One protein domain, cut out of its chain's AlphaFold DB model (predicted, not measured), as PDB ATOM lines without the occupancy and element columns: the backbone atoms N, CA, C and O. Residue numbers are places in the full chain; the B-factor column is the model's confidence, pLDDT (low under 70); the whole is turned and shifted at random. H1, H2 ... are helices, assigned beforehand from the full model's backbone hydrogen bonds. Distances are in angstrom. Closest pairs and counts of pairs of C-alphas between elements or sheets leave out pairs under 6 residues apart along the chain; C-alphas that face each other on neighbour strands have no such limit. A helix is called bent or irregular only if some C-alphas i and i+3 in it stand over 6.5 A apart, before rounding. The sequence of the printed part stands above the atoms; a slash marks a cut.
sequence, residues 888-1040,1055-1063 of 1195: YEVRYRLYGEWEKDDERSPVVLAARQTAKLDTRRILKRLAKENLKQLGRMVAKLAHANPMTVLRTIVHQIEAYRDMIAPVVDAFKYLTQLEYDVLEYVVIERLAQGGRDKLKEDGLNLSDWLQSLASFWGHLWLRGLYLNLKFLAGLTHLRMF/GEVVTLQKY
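What this domain is: This is residues 888 to 1040 and 1055 to 1063 of the 1195 residues of the protein "THO complex subunit 2" of Morella rubra (UniProt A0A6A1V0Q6). H2, the longest helix by residues with 18, lies beside H3 and H4 in an up-and-down bundle of three, with H4 in the middle of the body between H2 and H7. H6 crosses H4, H5 packs on H3 and H7, and H1 reaches from a corner with H2 to the side of H6; the short H8 and H9 lie at the periphery. The printed part has 162 residues with nine named helices, H1 to H9 in chain order, and no named strand: the class is all helix. The whole is compact and rounded, with a radius of gyration of the C-alphas of 16.2 A and spans of 45 by 38 by 35 A.

Where its parts are: H2, residues 906 to 923, is 25.7 A long and begins at C-alpha 906 (199.968, 113.780, 190.041). H1, residues 888 to 904, is 25.9 A long and begins at C-alpha 888 (213.309, 119.448, 164.404). H3 is residues 931 to 944, 19.8 A; H4 946 to 957, 16.2 A; H5 961 to 971, 15.9 A; H6 976 to 991, 22.8 A; H7 1007 to 1021, 20.9 A. H8 is residues 1031 to 1034, and H9, residues 1055 to 1059, ends at C-alpha 1059 (194.053, 129.308, 145.408). H5 is only just irregular: C-alphas 962 and 965 are 6.8 A apart.

How they stand to each other: H2, H3 and H4 form the bundle, each running against the one before it. The helical hairpin H2 and H3 touches at a shallow tilt of 14 degrees, closest at the C-alphas of Ala 915 and Leu 941, 6.4 A. H4, the hub, touches H2, H3, H6 and H7. Its closest C-alphas to H6 are those of Pro 946 and Glu 978, 5.8 A, at a steep tilt of 50 degrees. H3 and H5 touch, with the C-alphas of Gly 935 and Ala 970 closest at 4.3 A. H5 and H7 touch at a shallow tilt of 32 degrees, only just short of steep, closest at the C-alphas of Arg 961 and Ser 1011, 5.5 A. H1 touches H6 with residues 892 to 895 alone, about perpendicular at 83 degrees, the C-alphas of Tyr 892 and Tyr 984 closest at 6.2 A. H1 and H2 only just touch, only at the corner, with 3 pairs of C-alphas within 8 A. H7 and H9 only just touch, also with 3 pairs; H8 touches no helix. Every O i to N i+4 pair is within hydrogen-bond range in H2, H4, H6, H7 and H9, against 9 of 13 in H1, 8 of 10 in H3 and 5 of 7 in H5; H8 is too short for such a pair.

The domain as a whole: The C-alphas farthest apart, of Pro 906 and Tyr 1063, are 51.0 A apart. Residues 1041 to 1054 are not printed, and C-alphas 1040 and 1055 are 16.5 A apart across this cut. The link H6 to H7, residues 992 to 1006, is long. Mean pLDDT of the printed part is 76.1; 37 residues are under 70, among them 1020 to 1040 and 1055 to 1063.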
ATOM      1  N   TYR A 888     214.758 119.526 164.187       79.38
ATOM      2  CA  TYR A 888     213.309 119.448 164.404       79.38
ATOM      3  C   TYR A 888     212.829 118.006 164.651       79.38
ATOM      4  O   TYR A 888     211.877 117.802 165.399       79.38
ATOM      5  N   GLU A 889     213.517 117.000 164.095       84.69
ATOM      6  CA  GLU A 889     213.226 115.579 164.307       84.69
ATOM      7  C   GLU A 889     213.295 115.207 165.792       84.69
ATOM      8  O   GLU A 889     212.521 114.376 166.260       84.69
ATOM      9  N   VAL A 890     214.210 115.838 166.533       87.50
ATOM     10  CA  VAL A 890     214.367 115.633 167.973       87.50
ATOM     11  C   VAL A 890     213.412 116.496 168.778       87.50
ATOM     12  O   VAL A 890     212.833 115.977 169.726       87.50
ATOM     13  N   ARG A 891     213.159 117.756 168.391       89.06
ATOM     14  CA  ARG A 891     212.138 118.576 169.073       89.06
ATOM     15  C   ARG A 891     210.772 117.889 169.052       89.06
ATOM     16  O   ARG A 891     210.118 117.782 170.082       89.06
ATOM     17  N   TYR A 892     210.387 117.339 167.902       88.31
ATOM     18  CA  TYR A 892     209.117 116.631 167.738       88.31
ATOM     19  C   TYR A 892     209.110 115.257 168.426       88.31
ATOM     20  O   TYR A 892     208.054 114.810 168.868       88.31
ATOM     21  N   ARG A 893     210.272 114.602 168.582       89.25
ATOM     22  CA  ARG A 893     210.398 113.415 169.445       89.25
ATOM     23  C   ARG A 893     210.150 113.790 170.909       89.25
ATOM     24  O   ARG A 893     209.279 113.188 171.527       89.25
ATOM     25  N   LEU A 894     210.816 114.839 171.405       90.19
ATOM     26  CA  LEU A 894     210.659 115.354 172.769       90.19
ATOM     27  C   LEU A 894     209.203 115.754 173.061       90.19
ATOM     28  O   LEU A 894     208.667 115.343 174.085       90.19
ATOM     29  N   TYR A 895     208.513 116.453 172.151       89.44
ATOM     30  CA  TYR A 895     207.084 116.776 172.313       89.44
ATOM     31  C   TYR A 895     206.178 115.529 172.398       89.44
ATOM     32  O   TYR A 895     205.157 115.556 173.086       89.44
ATOM     33  N   GLY A 896     206.539 114.427 171.732       85.56
ATOM     34  CA  GLY A 896     205.834 113.137 171.797       85.56
ATOM     35  C   GLY A 896     206.283 112.194 172.925       85.56
ATOM     36  O   GLY A 896     205.677 111.132 173.114       85.56
ATOM     37  N   GLU A 897     207.348 112.545 173.643       85.88
ATOM     38  CA  GLU A 897     207.842 111.877 174.854       85.88
ATOM     39  C   GLU A 897     207.235 112.560 176.093       85.88
ATOM     40  O   GLU A 897     206.555 111.895 176.875       85.88
ATOM     41  N   TRP A 898     207.331 113.896 176.159       83.56
ATOM     42  CA  TRP A 898     206.752 114.789 177.178       83.56
ATOM     43  C   TRP A 898     205.322 114.401 177.582       83.56
ATOM     44  O   TRP A 898     205.059 114.119 178.748       83.56
ATOM     45  N   GLU A 899     204.411 114.274 176.611       75.12
ATOM     46  CA  GLU A 899     202.991 114.011 176.887       75.12
ATOM     47  C   GLU A 899     202.714 112.679 177.622       75.12
ATOM     48  O   GLU A 899     201.662 112.532 178.255       75.12
ATOM     49  N   LYS A 900     203.627 111.701 177.530       75.19
ATOM     50  CA  LYS A 900     203.478 110.367 178.135       75.19
ATOM     51  C   LYS A 900     204.019 110.311 179.555       75.19
ATOM     52  O   LYS A 900     203.431 109.643 180.402       75.19
ATOM     53  N   ASP A 901     205.143 110.974 179.811       66.38
ATOM     54  CA  ASP A 901     205.748 110.981 181.142       66.38
ATOM     55  C   ASP A 901     204.948 111.875 182.113       66.38
ATOM     56  O   ASP A 901     204.853 111.552 183.299       66.38
ATOM     57  N   ASP A 902     204.240 112.888 181.593       66.62
ATOM     58  CA  ASP A 902     203.230 113.685 182.310       66.62
ATOM     59  C   ASP A 902     202.164 112.847 183.041       66.62
ATOM     60  O   ASP A 902     201.663 113.265 184.084       66.62
ATOM     61  N   GLU A 903     201.786 111.674 182.515       67.56
ATOM     62  CA  GLU A 903     200.732 110.835 183.112       67.56
ATOM     63  C   GLU A 903     201.167 110.167 184.430       67.56
ATOM     64  O   GLU A 903     200.323 109.630 185.148       67.56
ATOM     65  N   ARG A 904     202.465 110.213 184.776       72.69
ATOM     66  CA  ARG A 904     203.011 109.627 186.013       72.69
ATOM     67  C   ARG A 904     203.036 110.586 187.203       72.69
ATOM     68  O   ARG A 904     203.037 110.116 188.335       72.69
ATOM     69  N   SER A 905     203.081 111.900 186.976       81.81
ATOM     70  CA  SER A 905     203.166 112.893 188.056       81.81
ATOM     71  C   SER A 905     201.774 113.432 188.410       81.81
ATOM     72  O   SER A 905     201.132 114.033 187.545       81.81
ATOM     73  N   PRO A 906     201.294 113.290 189.663       84.19
ATOM     74  CA  PRO A 906     199.968 113.780 190.041       84.19
ATOM     75  C   PRO A 906     199.822 115.299 189.877       84.19
ATOM     76  O   PRO A 906     198.776 115.770 189.436       84.19
ATOM     77  N   VAL A 907     200.886 116.052 190.180       84.56
ATOM     78  CA  VAL A 907     200.924 117.522 190.101       84.56
ATOM     79  C   VAL A 907     200.830 117.993 188.646       84.56
ATOM     80  O   VAL A 907     199.983 118.821 188.308       84.56
ATOM     81  N   VAL A 908     201.644 117.414 187.757       87.12
ATOM     82  CA  VAL A 908     201.636 117.753 186.323       87.12
ATOM     83  C   VAL A 908     200.313 117.331 185.678       87.12
ATOM     84  O   VAL A 908     199.728 118.099 184.914       87.12
ATOM     85  N   LEU A 909     199.774 116.159 186.037       88.00
ATOM     86  CA  LEU A 909     198.467 115.715 185.560       88.00
ATOM     87  C   LEU A 909     197.333 116.651 186.010       88.00
ATOM     88  O   LEU A 909     196.435 116.927 185.211       88.00
ATOM     89  N   ALA A 910     197.370 117.158 187.247       86.94
ATOM     90  CA  ALA A 910     196.389 118.114 187.755       86.94
ATOM     91  C   ALA A 910     196.430 119.433 186.967       86.94
ATOM     92  O   ALA A 910     195.413 119.821 186.384       86.94
ATOM     93  N   ALA A 911     197.608 120.059 186.847       87.62
ATOM     94  CA  ALA A 911     197.808 121.269 186.042       87.62
ATOM     95  C   ALA A 911     197.320 121.078 184.591       87.62
ATOM     96  O   ALA A 911     196.583 121.909 184.049       87.62
ATOM     97  N   ARG A 912     197.627 119.916 183.999       87.56
ATOM     98  CA  ARG A 912     197.207 119.521 182.651       87.56
ATOM     99  C   ARG A 912     195.686 119.387 182.499       87.56
ATOM    100  O   ARG A 912     195.144 119.845 181.490       87.56
ATOM    101  N   GLN A 913     194.959 118.795 183.455       87.25
ATOM    102  CA  GLN A 913     193.488 118.749 183.370       87.25
ATOM    103  C   GLN A 913     192.847 120.125 183.628       87.25
ATOM    104  O   GLN A 913     191.874 120.454 182.946       87.25
ATOM    105  N   THR A 914     193.404 120.950 184.523       88.06
ATOM    106  CA  THR A 914     192.942 122.331 184.770       88.06
ATOM    107  C   THR A 914     193.091 123.195 183.518       88.06
ATOM    108  O   THR A 914     192.093 123.681 182.984       88.06
ATOM    109  N   ALA A 915     194.287 123.271 182.922       89.50
ATOM    110  CA  ALA A 915     194.523 124.040 181.694       89.50
ATOM    111  C   ALA A 915     193.598 123.614 180.533       89.50
ATOM    112  O   ALA A 915     193.110 124.445 179.762       89.50
ATOM    113  N   LYS A 916     193.302 122.315 180.423       89.69
ATOM    114  CA  LYS A 916     192.369 121.721 179.448       89.69
ATOM    115  C   LYS A 916     190.901 122.065 179.725       89.69
ATOM    116  O   LYS A 916     190.142 122.290 178.777       89.69
ATOM    117  N   LEU A 917     190.488 122.109 180.991       88.00
ATOM    118  CA  LEU A 917     189.165 122.559 181.432       88.00
ATOM    119  C   LEU A 917     188.975 124.050 181.130       88.00
ATOM    120  O   LEU A 917     187.995 124.414 180.477       88.00
ATOM    121  N   ASP A 918     189.920 124.900 181.522       87.81
ATOM    122  CA  ASP A 918     189.791 126.344 181.336       87.81
ATOM    123  C   ASP A 918     189.926 126.756 179.866       87.81
ATOM    124  O   ASP A 918     189.156 127.591 179.392       87.81
ATOM    125  N   THR A 919     190.749 126.059 179.073       91.19
ATOM    126  CA  THR A 919     190.732 126.190 177.603       91.19
ATOM    127  C   THR A 919     189.337 125.919 177.032       91.19
ATOM    128  O   THR A 919     188.850 126.672 176.189       91.19
ATOM    129  N   ARG A 920     188.635 124.881 177.514       89.75
ATOM    130  CA  ARG A 920     187.248 124.593 177.104       89.75
ATOM    131  C   ARG A 920     186.258 125.654 177.601       89.75
ATOM    132  O   ARG A 920     185.325 125.969 176.864       89.75
ATOM    133  N   ARG A 921     186.449 126.217 178.803       88.62
ATOM    134  CA  ARG A 921     185.640 127.334 179.334       88.62
ATOM    135  C   ARG A 921     185.801 128.601 178.478       88.62
ATOM    136  O   ARG A 921     184.784 129.198 178.133       88.62
ATOM    137  N   ILE A 922     187.022 128.955 178.052       88.44
ATOM    138  CA  ILE A 922     187.251 130.087 177.133       88.44
ATOM    139  C   ILE A 922     186.626 129.822 175.762       88.44
ATOM    140  O   ILE A 922     185.863 130.652 175.273       88.44
ATOM    141  N   LEU A 923     186.934 128.682 175.130       88.06
ATOM    142  CA  LEU A 923     186.509 128.399 173.751       88.06
ATOM    143  C   LEU A 923     184.983 128.422 173.592       88.06
ATOM    144  O   LEU A 923     184.495 128.955 172.601       88.06
ATOM    145  N   LYS A 924     184.226 127.954 174.597       87.56
ATOM    146  CA  LYS A 924     182.753 128.064 174.640       87.56
ATOM    147  C   LYS A 924     182.220 129.501 174.524       87.56
ATOM    148  O   LYS A 924     181.061 129.672 174.160       87.56
ATOM    149  N   ARG A 925     183.015 130.515 174.883       85.44
ATOM    150  CA  ARG A 925     182.636 131.938 174.867       85.44
ATOM    151  C   ARG A 925     183.450 132.769 173.859       85.44
ATOM    152  O   ARG A 925     183.233 133.976 173.781       85.44
ATOM    153  N   LEU A 926     184.376 132.170 173.099       85.75
ATOM    154  CA  LEU A 926     185.285 132.890 172.198       85.75
ATOM    155  C   LEU A 926     184.562 133.376 170.932       85.75
ATOM    156  O   LEU A 926     184.260 132.600 170.030       85.75
ATOM    157  N   ALA A 927     184.349 134.688 170.842       84.38
ATOM    158  CA  ALA A 927     183.718 135.356 169.711       84.38
ATOM    159  C   ALA A 927     184.608 136.486 169.166       84.38
ATOM    160  O   ALA A 927     185.592 136.898 169.779       84.38
ATOM    161  N   LYS A 928     184.244 137.037 168.002       81.62
ATOM    162  CA  LYS A 928     184.981 138.151 167.373       81.62
ATOM    163  C   LYS A 928     184.985 139.433 168.224       81.62
ATOM    164  O   LYS A 928     185.899 140.243 168.101       81.62
ATOM    165  N   GLU A 929     183.979 139.603 169.079       82.44
ATOM    166  CA  GLU A 929     183.750 140.806 169.889       82.44
ATOM    167  C   GLU A 929     184.626 140.835 171.155       82.44
ATOM    168  O   GLU A 929     185.321 141.818 171.409       82.44
ATOM    169  N   ASN A 930     184.679 139.727 171.904       83.81
ATOM    170  CA  ASN A 930     185.470 139.584 173.139       83.81
ATOM    171  C   ASN A 930     186.908 139.054 172.910       83.81
ATOM    172  O   ASN A 930     187.709 138.957 173.844       83.81
ATOM    173  N   LEU A 931     187.260 138.795 171.646       86.19
ATOM    174  CA  LEU A 931     188.554 138.342 171.127       86.19
ATOM    175  C   LEU A 931     189.800 138.975 171.778       86.19
ATOM    176  O   LEU A 931     190.801 138.289 171.974       86.19
ATOM    177  N   LYS A 932     189.784 140.276 172.105       85.31
ATOM    178  CA  LYS A 932     190.948 140.954 172.718       85.31
ATOM    179  C   LYS A 932     191.250 140.465 174.139       85.31
ATOM    180  O   LYS A 932     192.419 140.415 174.508       85.31
ATOM    181  N   GLN A 933     190.222 140.140 174.922       87.19
ATOM    182  CA  GLN A 933     190.354 139.672 176.303       87.19
ATOM    183  C   GLN A 933     190.557 138.156 176.313       87.19
ATOM    184  O   GLN A 933     191.616 137.679 176.719       87.19
ATOM    185  N   LEU A 934     189.606 137.408 175.744       86.62
ATOM    186  CA  LEU A 934     189.667 135.947 175.719       86.62
ATOM    187  C   LEU A 934     190.866 135.422 174.917       86.62
ATOM    188  O   LEU A 934     191.498 134.460 175.339       86.62
ATOM    189  N   GLY A 935     191.261 136.079 173.823       87.25
ATOM    190  CA  GLY A 935     192.447 135.687 173.054       87.25
ATOM    191  C   GLY A 935     193.768 135.879 173.809       87.25
ATOM    192  O   GLY A 935     194.685 135.078 173.641       87.25
ATOM    193  N   ARG A 936     193.860 136.880 174.700       89.88
ATOM    194  CA  ARG A 936     194.994 137.015 175.633       89.88
ATOM    195  C   ARG A 936     194.971 135.933 176.711       89.88
ATOM    196  O   ARG A 936     196.031 135.473 177.115       89.88
ATOM    197  N   MET A 937     193.790 135.511 177.166       88.19
ATOM    198  CA  MET A 937     193.647 134.429 178.150       88.19
ATOM    199  C   MET A 937     194.015 133.065 177.545       88.19
ATOM    200  O   MET A 937     194.727 132.301 178.189       88.19
ATOM    201  N   VAL A 938     193.643 132.798 176.284       90.44
ATOM    202  CA  VAL A 938     194.120 131.624 175.524       90.44
ATOM    203  C   VAL A 938     195.646 131.615 175.438       90.44
ATOM    204  O   VAL A 938     196.255 130.588 175.724       90.44
ATOM    205  N   ALA A 939     196.265 132.750 175.093       90.69
ATOM    206  CA  ALA A 939     197.721 132.856 175.033       90.69
ATOM    207  C   ALA A 939     198.371 132.625 176.406       90.69
ATOM    208  O   ALA A 939     199.262 131.794 176.509       90.69
ATOM    209  N   LYS A 940     197.858 133.236 177.486       90.94
ATOM    210  CA  LYS A 940     198.344 132.975 178.853       90.94
ATOM    211  C   LYS A 940     198.307 131.489 179.231       90.94
ATOM    212  O   LYS A 940     199.297 130.990 179.757       90.94
ATOM    213  N   LEU A 941     197.215 130.775 178.939       90.75
ATOM    214  CA  LEU A 941     197.162 129.324 179.165       90.75
ATOM    215  C   LEU A 941     198.187 128.578 178.292       90.75
ATOM    216  O   LEU A 941     198.843 127.660 178.780       90.75
ATOM    217  N   ALA A 942     198.361 128.981 177.030       92.06
ATOM    218  CA  ALA A 942     199.333 128.380 176.118       92.06
ATOM    219  C   ALA A 942     200.798 128.641 176.522       92.06
ATOM    220  O   ALA A 942     201.625 127.766 176.306       92.06
ATOM    221  N   HIS A 943     201.123 129.772 177.156       91.12
ATOM    222  CA  HIS A 943     202.476 130.052 177.658       91.12
ATOM    223  C   HIS A 943     202.896 129.110 178.799       91.12
ATOM    224  O   HIS A 943     204.079 128.824 178.943       91.12
ATOM    225  N   ALA A 944     201.939 128.634 179.606       88.69
ATOM    226  CA  ALA A 944     202.190 127.651 180.662       88.69
ATOM    227  C   ALA A 944     202.095 126.205 180.139       88.69
ATOM    228  O   ALA A 944     202.983 125.389 180.347       88.69
ATOM    229  N   ASN A 945     201.011 125.870 179.436       90.25
ATOM    230  CA  ASN A 945     200.667 124.493 179.059       90.25
ATOM    231  C   ASN A 945     200.475 124.341 177.530       90.25
ATOM    232  O   ASN A 945     199.404 123.911 177.082       90.25
ATOM    233  N   PRO A 946     201.482 124.676 176.694       92.00
ATOM    234  CA  PRO A 946     201.312 124.841 175.246       92.00
ATOM    235  C   PRO A 946     200.757 123.586 174.575       92.00
ATOM    236  O   PRO A 946     199.763 123.654 173.856       92.00
ATOM    237  N   MET A 947     201.348 122.425 174.865       90.69
ATOM    238  CA  MET A 947     200.986 121.141 174.264       90.69
ATOM    239  C   MET A 947     199.503 120.795 174.481       90.69
ATOM    240  O   MET A 947     198.752 120.558 173.530       90.69
ATOM    241  N   THR A 948     199.044 120.851 175.732       91.00
ATOM    242  CA  THR A 948     197.663 120.503 176.100       91.00
ATOM    243  C   THR A 948     196.641 121.531 175.614       91.00
ATOM    244  O   THR A 948     195.558 121.156 175.147       91.00
ATOM    245  N   VAL A 949     196.972 122.822 175.689       92.94
ATOM    246  CA  VAL A 949     196.093 123.919 175.263       92.94
ATOM    247  C   VAL A 949     195.920 123.896 173.742       92.94
ATOM    248  O   VAL A 949     194.789 123.828 173.254       92.94
ATOM    249  N   LEU A 950     197.017 123.834 172.981       93.44
ATOM    250  CA  LEU A 950     196.989 123.815 171.515       93.44
ATOM    251  C   LEU A 950     196.332 122.537 170.971       93.44
ATOM    252  O   LEU A 950     195.481 122.638 170.086       93.44
ATOM    253  N   ARG A 951     196.600 121.353 171.555       92.31
ATOM    254  CA  ARG A 951     195.868 120.110 171.227       92.31
ATOM    255  C   ARG A 951     194.360 120.271 171.436       92.31
ATOM    256  O   ARG A 951     193.571 119.883 170.574       92.31
ATOM    257  N   THR A 952     193.947 120.856 172.563       93.06
ATOM    258  CA  THR A 952     192.526 121.061 172.891       93.06
ATOM    259  C   THR A 952     191.850 122.035 171.923       93.06
ATOM    260  O   THR A 952     190.703 121.815 171.536       93.06
ATOM    261  N   ILE A 953     192.565 123.071 171.479       93.50
ATOM    262  CA  ILE A 953     192.081 124.058 170.505       93.50
ATOM    263  C   ILE A 953     191.959 123.447 169.100       93.50
ATOM    264  O   ILE A 953     190.906 123.571 168.474       93.50
ATOM    265  N   VAL A 954     192.977 122.723 168.619       91.62
ATOM    266  CA  VAL A 954     192.941 122.047 167.306       91.62
ATOM    267  C   VAL A 954     191.833 120.988 167.258       91.62
ATOM    268  O   VAL A 954     191.108 120.905 166.269       91.62
ATOM    269  N   HIS A 955     191.619 120.238 168.343       91.50
ATOM    270  CA  HIS A 955     190.509 119.285 168.447       91.50
ATOM    271  C   HIS A 955     189.125 119.948 168.303       91.50
ATOM    272  O   HIS A 955     188.221 119.356 167.720       91.50
ATOM    273  N   GLN A 956     188.960 121.178 168.797       91.06
ATOM    274  CA  GLN A 956     187.714 121.938 168.653       91.06
ATOM    275  C   GLN A 956     187.559 122.554 167.249       91.06
ATOM    276  O   GLN A 956     186.451 122.595 166.720       91.06
ATOM    277  N   ILE A 957     188.656 122.966 166.605       89.81
ATOM    278  CA  ILE A 957     188.667 123.417 165.199       89.81
ATOM    279  C   ILE A 957     188.268 122.294 164.232       89.81
ATOM    280  O   ILE A 957     187.532 122.542 163.279       89.81
ATOM    281  N   GLU A 958     188.723 121.060 164.472       87.94
ATOM    282  CA  GLU A 958     188.336 119.890 163.668       87.94
ATOM    283  C   GLU A 958     186.819 119.616 163.693       87.94
ATOM    284  O   GLU A 958     186.313 118.973 162.774       87.94
ATOM    285  N   ALA A 959     186.104 120.092 164.721       88.12
ATOM    286  CA  ALA A 959     184.656 119.934 164.872       88.12
ATOM    287  C   ALA A 959     183.847 121.172 164.429       88.12
ATOM    288  O   ALA A 959     182.741 121.019 163.915       88.12
ATOM    289  N   TYR A 960     184.378 122.389 164.611       87.69
ATOM    290  CA  TYR A 960     183.638 123.642 164.411       87.69
ATOM    291  C   TYR A 960     184.416 124.651 163.549       87.69
ATOM    292  O   TYR A 960     185.202 125.462 164.048       87.69
ATOM    293  N   ARG A 961     184.142 124.645 162.235       83.06
ATOM    294  CA  ARG A 961     184.831 125.491 161.241       83.06
ATOM    295  C   ARG A 961     184.720 126.997 161.524       83.06
ATOM    296  O   ARG A 961     185.669 127.731 161.266       83.06
ATOM    297  N   ASP A 962     183.611 127.462 162.098       86.94
ATOM    298  CA  ASP A 962     183.379 128.893 162.355       86.94
ATOM    299  C   ASP A 962     184.322 129.489 163.418       86.94
ATOM    300  O   ASP A 962     184.604 130.689 163.405       86.94
ATOM    301  N   MET A 963     184.886 128.655 164.303       85.69
ATOM    302  CA  MET A 963     185.846 129.101 165.321       85.69
ATOM    303  C   MET A 963     187.250 129.374 164.760       85.69
ATOM    304  O   MET A 963     188.073 129.979 165.449       85.69
ATOM    305  N   ILE A 964     187.532 128.991 163.507       86.81
ATOM    306  CA  ILE A 964     188.854 129.152 162.879       86.81
ATOM    307  C   ILE A 964     189.313 130.611 162.892       86.81
ATOM    308  O   ILE A 964     190.437 130.886 163.307       86.81
ATOM    309  N   ALA A 965     188.463 131.550 162.465       86.88
ATOM    310  CA  ALA A 965     188.859 132.953 162.388       86.88
ATOM    311  C   ALA A 965     189.116 133.567 163.784       86.88
ATOM    312  O   ALA A 965     190.217 134.082 163.975       86.88
ATOM    313  N   PRO A 966     188.217 133.456 164.791       89.25
ATOM    314  CA  PRO A 966     188.510 133.893 166.160       89.25
ATOM    315  C   PRO A 966     189.779 133.277 166.771       89.25
ATOM    316  O   PRO A 966     190.534 133.988 167.432       89.25
ATOM    317  N   VAL A 967     190.054 131.987 166.537       89.81
ATOM    318  CA  VAL A 967     191.253 131.328 167.079       89.81
ATOM    319  C   VAL A 967     192.531 131.812 166.388       89.81
ATOM    320  O   VAL A 967     193.480 132.195 167.070       89.81
ATOM    321  N   VAL A 968     192.562 131.881 165.052       87.06
ATOM    322  CA  VAL A 968     193.714 132.419 164.299       87.06
ATOM    323  C   VAL A 968     193.963 133.900 164.636       87.06
ATOM    324  O   VAL A 968     195.107 134.358 164.657       87.06
ATOM    325  N   ASP A 969     192.914 134.658 164.964       86.12
ATOM    326  CA  ASP A 969     193.016 136.032 165.461       86.12
ATOM    327  C   ASP A 969     193.543 136.146 166.907       86.12
ATOM    328  O   ASP A 969     194.162 137.163 167.246       86.12
ATOM    329  N   ALA A 970     193.313 135.135 167.751       88.56
ATOM    330  CA  ALA A 970     193.874 135.035 169.101       88.56
ATOM    331  C   ALA A 970     195.349 134.601 169.074       88.56
ATOM    332  O   ALA A 970     196.161 135.133 169.831       88.56
ATOM    333  N   PHE A 971     195.713 133.701 168.154       88.88
ATOM    334  CA  PHE A 971     197.047 133.096 168.062       88.88
ATOM    335  C   PHE A 971     198.184 134.095 167.814       88.88
ATOM    336  O   PHE A 971     199.316 133.813 168.177       88.88
ATOM    337  N   LYS A 972     197.897 135.309 167.329       86.19
ATOM    338  CA  LYS A 972     198.881 136.411 167.221       86.19
ATOM    339  C   LYS A 972     199.618 136.766 168.531       86.19
ATOM    340  O   LYS A 972     200.569 137.536 168.478       86.19
ATOM    341  N   TYR A 973     199.123 136.307 169.684       88.50
ATOM    342  CA  TYR A 973     199.731 136.512 171.001       88.50
ATOM    343  C   TYR A 973     200.657 135.357 171.441       88.50
ATOM    344  O   TYR A 973     201.241 135.460 172.514       88.50
ATOM    345  N   LEU A 974     200.782 134.279 170.657       89.25
ATOM    346  CA  LEU A 974     201.610 133.111 170.985       89.25
ATOM    347  C   LEU A 974     203.118 133.367 170.791       89.25
ATOM    348  O   LEU A 974     203.514 134.160 169.934       89.25
ATOM    349  N   THR A 975     203.954 132.648 171.548       89.56
ATOM    350  CA  THR A 975     205.426 132.647 171.405       89.56
ATOM    351  C   THR A 975     205.917 131.710 170.292       89.56
ATOM    352  O   THR A 975     205.177 130.870 169.781       89.56
ATOM    353  N   GLN A 976     207.200 131.807 169.921       87.94
ATOM    354  CA  GLN A 976     207.801 130.929 168.905       87.94
ATOM    355  C   GLN A 976     207.788 129.440 169.310       87.94
ATOM    356  O   GLN A 976     207.611 128.589 168.436       87.94
ATOM    357  N   LEU A 977     207.897 129.133 170.611       89.69
ATOM    358  CA  LEU A 977     207.759 127.776 171.155       89.69
ATOM    359  C   LEU A 977     206.366 127.205 170.868       89.69
ATOM    360  O   LEU A 977     206.229 126.087 170.375       89.69
ATOM    361  N   GLU A 978     205.329 127.998 171.132       91.25
ATOM    362  CA  GLU A 978     203.935 127.616 170.901       91.25
ATOM    363  C   GLU A 978     203.630 127.400 169.410       91.25
ATOM    364  O   GLU A 978     202.839 126.519 169.082       91.25
ATOM    365  N   TYR A 979     204.285 128.120 168.492       87.25
ATOM    366  CA  TYR A 979     204.159 127.852 167.052       87.25
ATOM    367  C   TYR A 979     204.823 126.535 166.614       87.25
ATOM    368  O   TYR A 979     204.249 125.828 165.787       87.25
ATOM    369  N   ASP A 980     205.987 126.173 167.167       88.31
ATOM    370  CA  ASP A 980     206.667 124.900 166.855       88.31
ATOM    371  C   ASP A 980     205.884 123.694 167.417       88.31
ATOM    372  O   ASP A 980     205.703 122.685 166.730       88.31
ATOM    373  N   VAL A 981     205.312 123.844 168.620       90.62
ATOM    374  CA  VAL A 981     204.372 122.878 169.219       90.62
ATOM    375  C   VAL A 981     203.063 122.795 168.422       90.62
ATOM    376  O   VAL A 981     202.542 121.700 168.219       90.62
ATOM    377  N   LEU A 982     202.528 123.914 167.920       89.31
ATOM    378  CA  LEU A 982     201.325 123.922 167.078       89.31
ATOM    379  C   LEU A 982     201.547 123.187 165.746       89.31
ATOM    380  O   LEU A 982     200.662 122.446 165.314       89.31
ATOM    381  N   GLU A 983     202.710 123.358 165.104       84.69
ATOM    382  CA  GLU A 983     203.070 122.605 163.895       84.69
ATOM    383  C   GLU A 983     203.157 121.100 164.195       84.69
ATOM    384  O   GLU A 983     202.524 120.306 163.492       84.69
ATOM    385  N   TYR A 984     203.811 120.708 165.296       87.50
ATOM    386  CA  TYR A 984     203.837 119.315 165.758       87.50
ATOM    387  C   TYR A 984     202.429 118.736 165.988       87.50
ATOM    388  O   TYR A 984     202.105 117.680 165.437       87.50
ATOM    389  N   VAL A 985     201.561 119.439 166.727       89.06
ATOM    390  CA  VAL A 985     200.177 119.005 166.992       89.06
ATOM    391  C   VAL A 985     199.403 118.807 165.686       89.06
ATOM    392  O   VAL A 985     198.746 117.781 165.519       89.06
ATOM    393  N   VAL A 986     199.477 119.735 164.727       83.56
ATOM    394  CA  VAL A 986     198.750 119.592 163.450       83.56
ATOM    395  C   VAL A 986     199.285 118.418 162.621       83.56
ATOM    396  O   VAL A 986     198.492 117.671 162.041       83.56
ATOM    397  N   ILE A 987     200.601 118.189 162.609       81.62
ATOM    398  CA  ILE A 987     201.223 117.040 161.933       81.62
ATOM    399  C   ILE A 987     200.772 115.718 162.563       81.62
ATOM    400  O   ILE A 987     200.375 114.800 161.845       81.62
ATOM    401  N   GLU A 988     200.766 115.622 163.891       84.25
ATOM    402  CA  GLU A 988     200.293 114.448 164.625       84.25
ATOM    403  C   GLU A 988     198.817 114.145 164.315       84.25
ATOM    404  O   GLU A 988     198.465 113.003 164.013       84.25
ATOM    405  N   ARG A 989     197.948 115.167 164.285       83.19
ATOM    406  CA  ARG A 989     196.531 115.009 163.912       83.19
ATOM    407  C   ARG A 989     196.351 114.536 162.466       83.19
ATOM    408  O   ARG A 989     195.451 113.733 162.211       83.19
ATOM    409  N   LEU A 990     197.197 114.972 161.527       77.25
ATOM    410  CA  LEU A 990     197.202 114.490 160.135       77.25
ATOM    411  C   LEU A 990     197.761 113.059 159.993       77.25
ATOM    412  O   LEU A 990     197.353 112.322 159.087       77.25
ATOM    413  N   ALA A 991     198.674 112.666 160.886       78.69
ATOM    414  CA  ALA A 991     199.264 111.331 160.966       78.69
ATOM    415  C   ALA A 991     198.394 110.312 161.728       78.69
ATOM    416  O   ALA A 991     198.607 109.108 161.575       78.69
ATOM    417  N   GLN A 992     197.412 110.762 162.520       77.88
ATOM    418  CA  GLN A 992     196.570 109.904 163.355       77.88
ATOM    419  C   GLN A 992     195.801 108.858 162.525       77.88
ATOM    420  O   GLN A 992     194.840 109.169 161.815       77.88
ATOM    421  N   GLY A 993     196.233 107.598 162.636       64.00
ATOM    422  CA  GLY A 993     195.623 106.451 161.964       64.00
ATOM    423  C   GLY A 993     194.204 106.141 162.453       64.00
ATOM    424  O   GLY A 993     193.785 106.578 163.522       64.00
ATOM    425  N   GLY A 994     193.454 105.380 161.651       67.62
ATOM    426  CA  GLY A 994     192.071 104.993 161.962       67.62
ATOM    427  C   GLY A 994     191.018 106.088 161.739       67.62
ATOM    428  O   GLY A 994     189.848 105.845 162.005       67.62
ATOM    429  N   ARG A 995     191.404 107.274 161.241       76.81
ATOM    430  CA  ARG A 995     190.466 108.327 160.821       76.81
ATOM    431  C   ARG A 995     190.255 108.301 159.313       76.81
ATOM    432  O   ARG A 995     191.207 108.510 158.556       76.81
ATOM    433  N   ASP A 996     189.012 108.123 158.877       72.94
ATOM    434  CA  ASP A 996     188.679 108.195 157.458       72.94
ATOM    435  C   ASP A 996     188.872 109.613 156.898       72.94
ATOM    436  O   ASP A 996     188.466 110.634 157.473       72.94
ATOM    437  N   LYS A 997     189.559 109.666 155.752       73.56
ATOM    438  CA  LYS A 997     189.912 110.897 155.018       73.56
ATOM    439  C   LYS A 997     188.860 111.278 153.967       73.56
ATOM    440  O   LYS A 997     188.920 112.357 153.381       73.56
ATOM    441  N   LEU A 998     187.904 110.382 153.740       73.88
ATOM    442  CA  LEU A 998     186.713 110.569 152.922       73.88
ATOM    443  C   LEU A 998     185.480 110.437 153.820       73.88
ATOM    444  O   LEU A 998     185.553 109.820 154.883       73.88
ATOM    445  N   LYS A 999     184.348 110.992 153.389       77.50
ATOM    446  CA  LYS A 999     183.036 110.656 153.963       77.50
ATOM    447  C   LYS A 999     182.604 109.257 153.516       77.50
ATOM    448  O   LYS A 999     183.157 108.714 152.557       77.50
ATOM    449  N   GLU A1000     181.553 108.734 154.143       73.69
ATOM    450  CA  GLU A1000     180.894 107.471 153.764       73.69
ATOM    451  C   GLU A1000     180.505 107.426 152.268       73.69
ATOM    452  O   GLU A1000     180.543 106.366 151.650       73.69
ATOM    453  N   ASP A1001     180.268 108.590 151.644       72.44
ATOM    454  CA  ASP A1001     180.058 108.767 150.195       72.44
ATOM    455  C   ASP A1001     181.201 108.232 149.296       72.44
ATOM    456  O   ASP A1001     181.039 108.127 148.079       72.44
ATOM    457  N   GLY A1002     182.417 108.049 149.830       66.19
ATOM    458  CA  GLY A1002     183.631 107.711 149.067       66.19
ATOM    459  C   GLY A1002     184.080 108.772 148.042       66.19
ATOM    460  O   GLY A1002     185.015 108.554 147.261       66.19
ATOM    461  N   LEU A1003     183.411 109.927 148.004       70.81
ATOM    462  CA  LEU A1003     183.605 111.011 147.033       70.81
ATOM    463  C   LEU A1003     184.097 112.298 147.694       70.81
ATOM    464  O   LEU A1003     185.069 112.884 147.220       70.81
ATOM    465  N   ASN A1004     183.448 112.700 148.784       72.00
ATOM    466  CA  ASN A1004     183.760 113.915 149.528       72.00
ATOM    467  C   ASN A1004     184.916 113.686 150.512       72.00
ATOM    468  O   ASN A1004     185.019 112.612 151.104       72.00
ATOM    469  N   LEU A1005     185.756 114.705 150.721       73.12
ATOM    470  CA  LEU A1005     186.713 114.733 151.836       73.12
ATOM    471  C   LEU A1005     185.955 114.830 153.170       73.12
ATOM    472  O   LEU A1005     184.867 115.406 153.226       73.12
ATOM    473  N   SER A1006     186.527 114.281 154.239       78.19
ATOM    474  CA  SER A1006     185.941 114.368 155.579       78.19
ATOM    475  C   SER A1006     185.982 115.799 156.139       78.19
ATOM    476  O   SER A1006     186.943 116.542 155.925       78.19
ATOM    477  N   ASP A1007     184.936 116.198 156.872       83.44
ATOM    478  CA  ASP A1007     184.767 117.584 157.347       83.44
ATOM    479  C   ASP A1007     185.879 118.027 158.308       83.44
ATOM    480  O   ASP A1007     186.300 119.185 158.274       83.44
ATOM    481  N   TRP A1008     186.414 117.096 159.109       85.00
ATOM    482  CA  TRP A1008     187.552 117.357 159.996       85.00
ATOM    483  C   TRP A1008     188.812 117.734 159.206       85.00
ATOM    484  O   TRP A1008     189.537 118.650 159.590       85.00
ATOM    485  N   LEU A1009     189.049 117.069 158.069       80.06
ATOM    486  CA  LEU A1009     190.216 117.291 157.220       80.06
ATOM    487  C   LEU A1009     190.089 118.601 156.432       80.06
ATOM    488  O   LEU A1009     191.058 119.352 156.342       80.06
ATOM    489  N   GLN A1010     188.889 118.917 155.930       80.81
ATOM    490  CA  GLN A1010     188.600 120.217 155.309       80.81
ATOM    491  C   GLN A1010     188.733 121.373 156.311       80.81
ATOM    492  O   GLN A1010     189.313 122.408 155.987       80.81
ATOM    493  N   SER A1011     188.239 121.205 157.539       84.56
ATOM    494  CA  SER A1011     188.321 122.240 158.580       84.56
ATOM    495  C   SER A1011     189.766 122.474 159.028       84.56
ATOM    496  O   SER A1011     190.198 123.623 159.121       84.56
ATOM    497  N   LEU A1012     190.553 121.406 159.199       82.19
ATOM    498  CA  LEU A1012     191.978 121.485 159.539       82.19
ATOM    499  C   LEU A1012     192.820 122.116 158.410       82.19
ATOM    500  O   LEU A1012     193.675 122.959 158.684       82.19
ATOM    501  N   ALA A1013     192.545 121.783 157.143       78.12
ATOM    502  CA  ALA A1013     193.191 122.413 155.988       78.12
ATOM    503  C   ALA A1013     192.837 123.908 155.873       78.12
ATOM    504  O   ALA A1013     193.723 124.749 155.707       78.12
ATOM    505  N   SER A1014     191.556 124.254 156.048       79.56
ATOM    506  CA  SER A1014     191.071 125.639 156.071       79.56
ATOM    507  C   SER A1014     191.740 126.449 157.189       79.56
ATOM    508  O   SER A1014     192.140 127.589 156.963       79.56
ATOM    509  N   PHE A1015     191.903 125.862 158.379       83.44
ATOM    510  CA  PHE A1015     192.608 126.472 159.508       83.44
ATOM    511  C   PHE A1015     194.077 126.758 159.186       83.44
ATOM    512  O   PHE A1015     194.528 127.890 159.361       83.44
ATOM    513  N   TRP A1016     194.804 125.768 158.659       82.19
ATOM    514  CA  TRP A1016     196.221 125.929 158.327       82.19
ATOM    515  C   TRP A1016     196.438 126.980 157.226       82.19
ATOM    516  O   TRP A1016     197.346 127.806 157.322       82.19
ATOM    517  N   GLY A1017     195.543 127.034 156.231       69.12
ATOM    518  CA  GLY A1017     195.527 128.084 155.208       69.12
ATOM    519  C   GLY A1017     195.304 129.490 155.783       69.12
ATOM    520  O   GLY A1017     196.022 130.422 155.419       69.12
ATOM    521  N   HIS A1018     194.364 129.653 156.722       74.88
ATOM    522  CA  HIS A1018     194.138 130.934 157.407       74.88
ATOM    523  C   HIS A1018     195.317 131.357 158.295       74.88
ATOM    524  O   HIS A1018     195.649 132.544 158.328       74.88
ATOM    525  N   LEU A1019     195.965 130.411 158.983       76.12
ATOM    526  CA  LEU A1019     197.158 130.669 159.794       76.12
ATOM    527  C   LEU A1019     198.328 131.151 158.918       76.12
ATOM    528  O   LEU A1019     198.944 132.175 159.213       76.12
ATOM    529  N   TRP A1020     198.579 130.464 157.798       65.81
ATOM    530  CA  TRP A1020     199.651 130.791 156.852       65.81
ATOM    531  C   TRP A1020     199.446 132.152 156.167       65.81
ATOM    532  O   TRP A1020     200.372 132.961 156.095       65.81
ATOM    533  N   LEU A1021     198.214 132.456 155.740       63.34
ATOM    534  CA  LEU A1021     197.851 133.747 155.139       63.34
ATOM    535  C   LEU A1021     198.092 134.954 156.057       63.34
ATOM    536  O   LEU A1021     198.246 136.070 155.561       63.34
ATOM    537  N   ARG A1022     198.128 134.751 157.381       63.91
ATOM    538  CA  ARG A1022     198.337 135.824 158.362       63.91
ATOM    539  C   ARG A1022     199.804 136.252 158.501       63.91
ATOM    540  O   ARG A1022     200.068 137.251 159.161       63.91
ATOM    541  N   GLY A1023     200.747 135.540 157.874       53.81
ATOM    542  CA  GLY A1023     202.163 135.925 157.843       53.81
ATOM    543  C   GLY A1023     202.905 135.732 159.168       53.81
ATOM    544  O   GLY A1023     203.874 136.437 159.431       53.81
ATOM    545  N   LEU A1024     202.445 134.801 160.007       52.69
ATOM    546  CA  LEU A1024     203.109 134.429 161.258       52.69
ATOM    547  C   LEU A1024     204.362 133.581 160.950       52.69
ATOM    548  O   LEU A1024     204.357 132.792 160.003       52.69
ATOM    549  N   TYR A1025     205.442 133.765 161.719       49.16
ATOM    550  CA  TYR A1025     206.783 133.224 161.427       49.16
ATOM    551  C   TYR A1025     206.901 131.704 161.688       49.16
ATOM    552  O   TYR A1025     207.550 131.246 162.628       49.16
ATOM    553  N   LEU A1026     206.291 130.904 160.811       50.78
ATOM    554  CA  LEU A1026     206.495 129.456 160.745       50.78
ATOM    555  C   LEU A1026     207.819 129.129 160.037       50.78
ATOM    556  O   LEU A1026     208.094 129.607 158.931       50.78
ATOM    557  N   ASN A1027     208.639 128.281 160.661       45.78
ATOM    558  CA  ASN A1027     209.946 127.872 160.143       45.78
ATOM    559  C   ASN A1027     209.782 126.791 159.055       45.78
ATOM    560  O   ASN A1027     210.042 125.613 159.277       45.78
ATOM    561  N   LEU A1028     209.381 127.225 157.852       44.09
ATOM    562  CA  LEU A1028     208.943 126.454 156.666       44.09
ATOM    563  C   LEU A1028     209.845 125.301 156.149       44.09
ATOM    564  O   LEU A1028     209.544 124.715 155.108       44.09
ATOM    565  N   LYS A1029     210.930 124.944 156.841       43.53
ATOM    566  CA  LYS A1029     211.854 123.864 156.469       43.53
ATOM    567  C   LYS A1029     211.194 122.480 156.465       43.53
ATOM    568  O   LYS A1029     211.490 121.708 155.558       43.53
ATOM    569  N   PHE A1030     210.312 122.150 157.421       38.84
ATOM    570  CA  PHE A1030     209.773 120.784 157.499       38.84
ATOM    571  C   PHE A1030     208.580 120.528 156.575       38.84
ATOM    572  O   PHE A1030     208.584 119.528 155.861       38.84
ATOM    573  N   LEU A1031     207.607 121.440 156.475       41.28
ATOM    574  CA  LEU A1031     206.505 121.289 155.510       41.28
ATOM    575  C   LEU A1031     206.987 121.236 154.045       41.28
ATOM    576  O   LEU A1031     206.440 120.470 153.253       41.28
ATOM    577  N   ALA A1032     208.065 121.953 153.702       35.62
ATOM    578  CA  ALA A1032     208.740 121.839 152.403       35.62
ATOM    579  C   ALA A1032     209.580 120.549 152.233       35.62
ATOM    580  O   ALA A1032     209.988 120.224 151.119       35.62
ATOM    581  N   GLY A1033     209.834 119.809 153.318       33.72
ATOM    582  CA  GLY A1033     210.421 118.467 153.311       33.72
ATOM    583  C   GLY A1033     209.372 117.347 153.271       33.72
ATOM    584  O   GLY A1033     209.585 116.330 152.615       33.72
ATOM    585  N   LEU A1034     208.205 117.538 153.898       34.88
ATOM    586  CA  LEU A1034     207.074 116.595 153.886       34.88
ATOM    587  C   LEU A1034     206.433 116.434 152.501       34.88
ATOM    588  O   LEU A1034     205.939 115.352 152.177       34.88
ATOM    589  N   THR A1035     206.488 117.464 151.654       35.41
ATOM    590  CA  THR A1035     206.157 117.349 150.221       35.41
ATOM    591  C   THR A1035     207.130 116.436 149.466       35.41
ATOM    592  O   THR A1035     206.740 115.817 148.479       35.41
ATOM    593  N   HIS A1036     208.372 116.303 149.946       32.53
ATOM    594  CA  HIS A1036     209.421 115.465 149.361       32.53
ATOM    595  C   HIS A1036     209.522 114.055 149.973       32.53
ATOM    596  O   HIS A1036     209.980 113.136 149.293       32.53
ATOM    597  N   LEU A1037     209.109 113.853 151.231       29.39
ATOM    598  CA  LEU A1037     209.300 112.594 151.961       29.39
ATOM    599  C   LEU A1037     207.989 111.945 152.436       29.39
ATOM    600  O   LEU A1037     207.338 112.370 153.386       29.39
ATOM    601  N   ARG A1038     207.688 110.798 151.812       30.27
ATOM    602  CA  ARG A1038     206.798 109.706 152.266       30.27
ATOM    603  C   ARG A1038     205.302 109.974 152.475       30.27
ATOM    604  O   ARG A1038     204.561 108.992 152.474       30.27
ATOM    605  N   MET A1039     204.788 111.207 152.523       30.66
ATOM    606  CA  MET A1039     203.319 111.380 152.515       30.66
ATOM    607  C   MET A1039     202.680 110.845 151.213       30.66
ATOM    608  O   MET A1039     201.598 110.259 151.241       30.66
ATOM    609  N   PHE A1040     203.399 110.926 150.086       31.17
ATOM    610  CA  PHE A1040     202.957 110.378 148.798       31.17
ATOM    611  C   PHE A1040     202.923 108.840 148.712       31.17
ATOM    612  O   PHE A1040     202.151 108.318 147.910       31.17
ATOM    613  N   GLY A1055     194.586 122.378 145.443       32.59
ATOM    614  CA  GLY A1055     193.646 123.402 144.981       32.59
ATOM    615  C   GLY A1055     193.363 124.503 146.005       32.59
ATOM    616  O   GLY A1055     193.479 125.679 145.666       32.59
ATOM    617  N   GLU A1056     193.037 124.156 147.251       33.88
ATOM    618  CA  GLU A1056     192.834 125.133 148.333       33.88
ATOM    619  C   GLU A1056     194.146 125.849 148.706       33.88
ATOM    620  O   GLU A1056     194.168 127.074 148.792       33.88
ATOM    621  N   VAL A1057     195.276 125.142 148.825       31.64
ATOM    622  CA  VAL A1057     196.569 125.784 149.142       31.64
ATOM    623  C   VAL A1057     197.049 126.716 148.017       31.64
ATOM    624  O   VAL A1057     197.558 127.798 148.301       31.64
ATOM    625  N   VAL A1058     196.852 126.347 146.747       31.86
ATOM    626  CA  VAL A1058     197.256 127.133 145.566       31.86
ATOM    627  C   VAL A1058     196.307 128.309 145.308       31.86
ATOM    628  O   VAL A1058     196.780 129.394 144.978       31.86
ATOM    629  N   THR A1059     194.990 128.164 145.510       30.39
ATOM    630  CA  THR A1059     194.053 129.308 145.408       30.39
ATOM    631  C   THR A1059     194.236 130.329 146.531       30.39
ATOM    632  O   THR A1059     193.954 131.509 146.327       30.39
ATOM    633  N   LEU A1060     194.783 129.921 147.679       30.97
ATOM    634  CA  LEU A1060     195.210 130.827 148.747       30.97
ATOM    635  C   LEU A1060     196.666 131.322 148.572       30.97
ATOM    636  O   LEU A1060     197.133 132.155 149.352       30.97
ATOM    637  N   GLN A1061     197.395 130.892 147.534       24.67
ATOM    638  CA  GLN A1061     198.809 131.238 147.332       24.67
ATOM    639  C   GLN A1061     199.007 132.621 146.681       24.67
ATOM    640  O   GLN A1061     199.504 132.768 145.564       24.67
ATOM    641  N   LYS A1062     198.660 133.670 147.436       27.33
ATOM    642  CA  LYS A1062     198.993 135.091 147.189       27.33
ATOM    643  C   LYS A1062     198.404 135.735 145.919       27.33
ATOM    644  O   LYS A1062     198.644 136.917 145.682       27.33
ATOM    645  N   TYR A1063     197.594 135.011 145.148       28.52
ATOM    646  CA  TYR A1063     196.813 135.539 144.029       28.52
ATOM    647  C   TYR A1063     195.336 135.202 144.199       28.52
ATOM    648  O   TYR A1063     194.977 134.052 144.418       28.52
TER     649      TYR A1063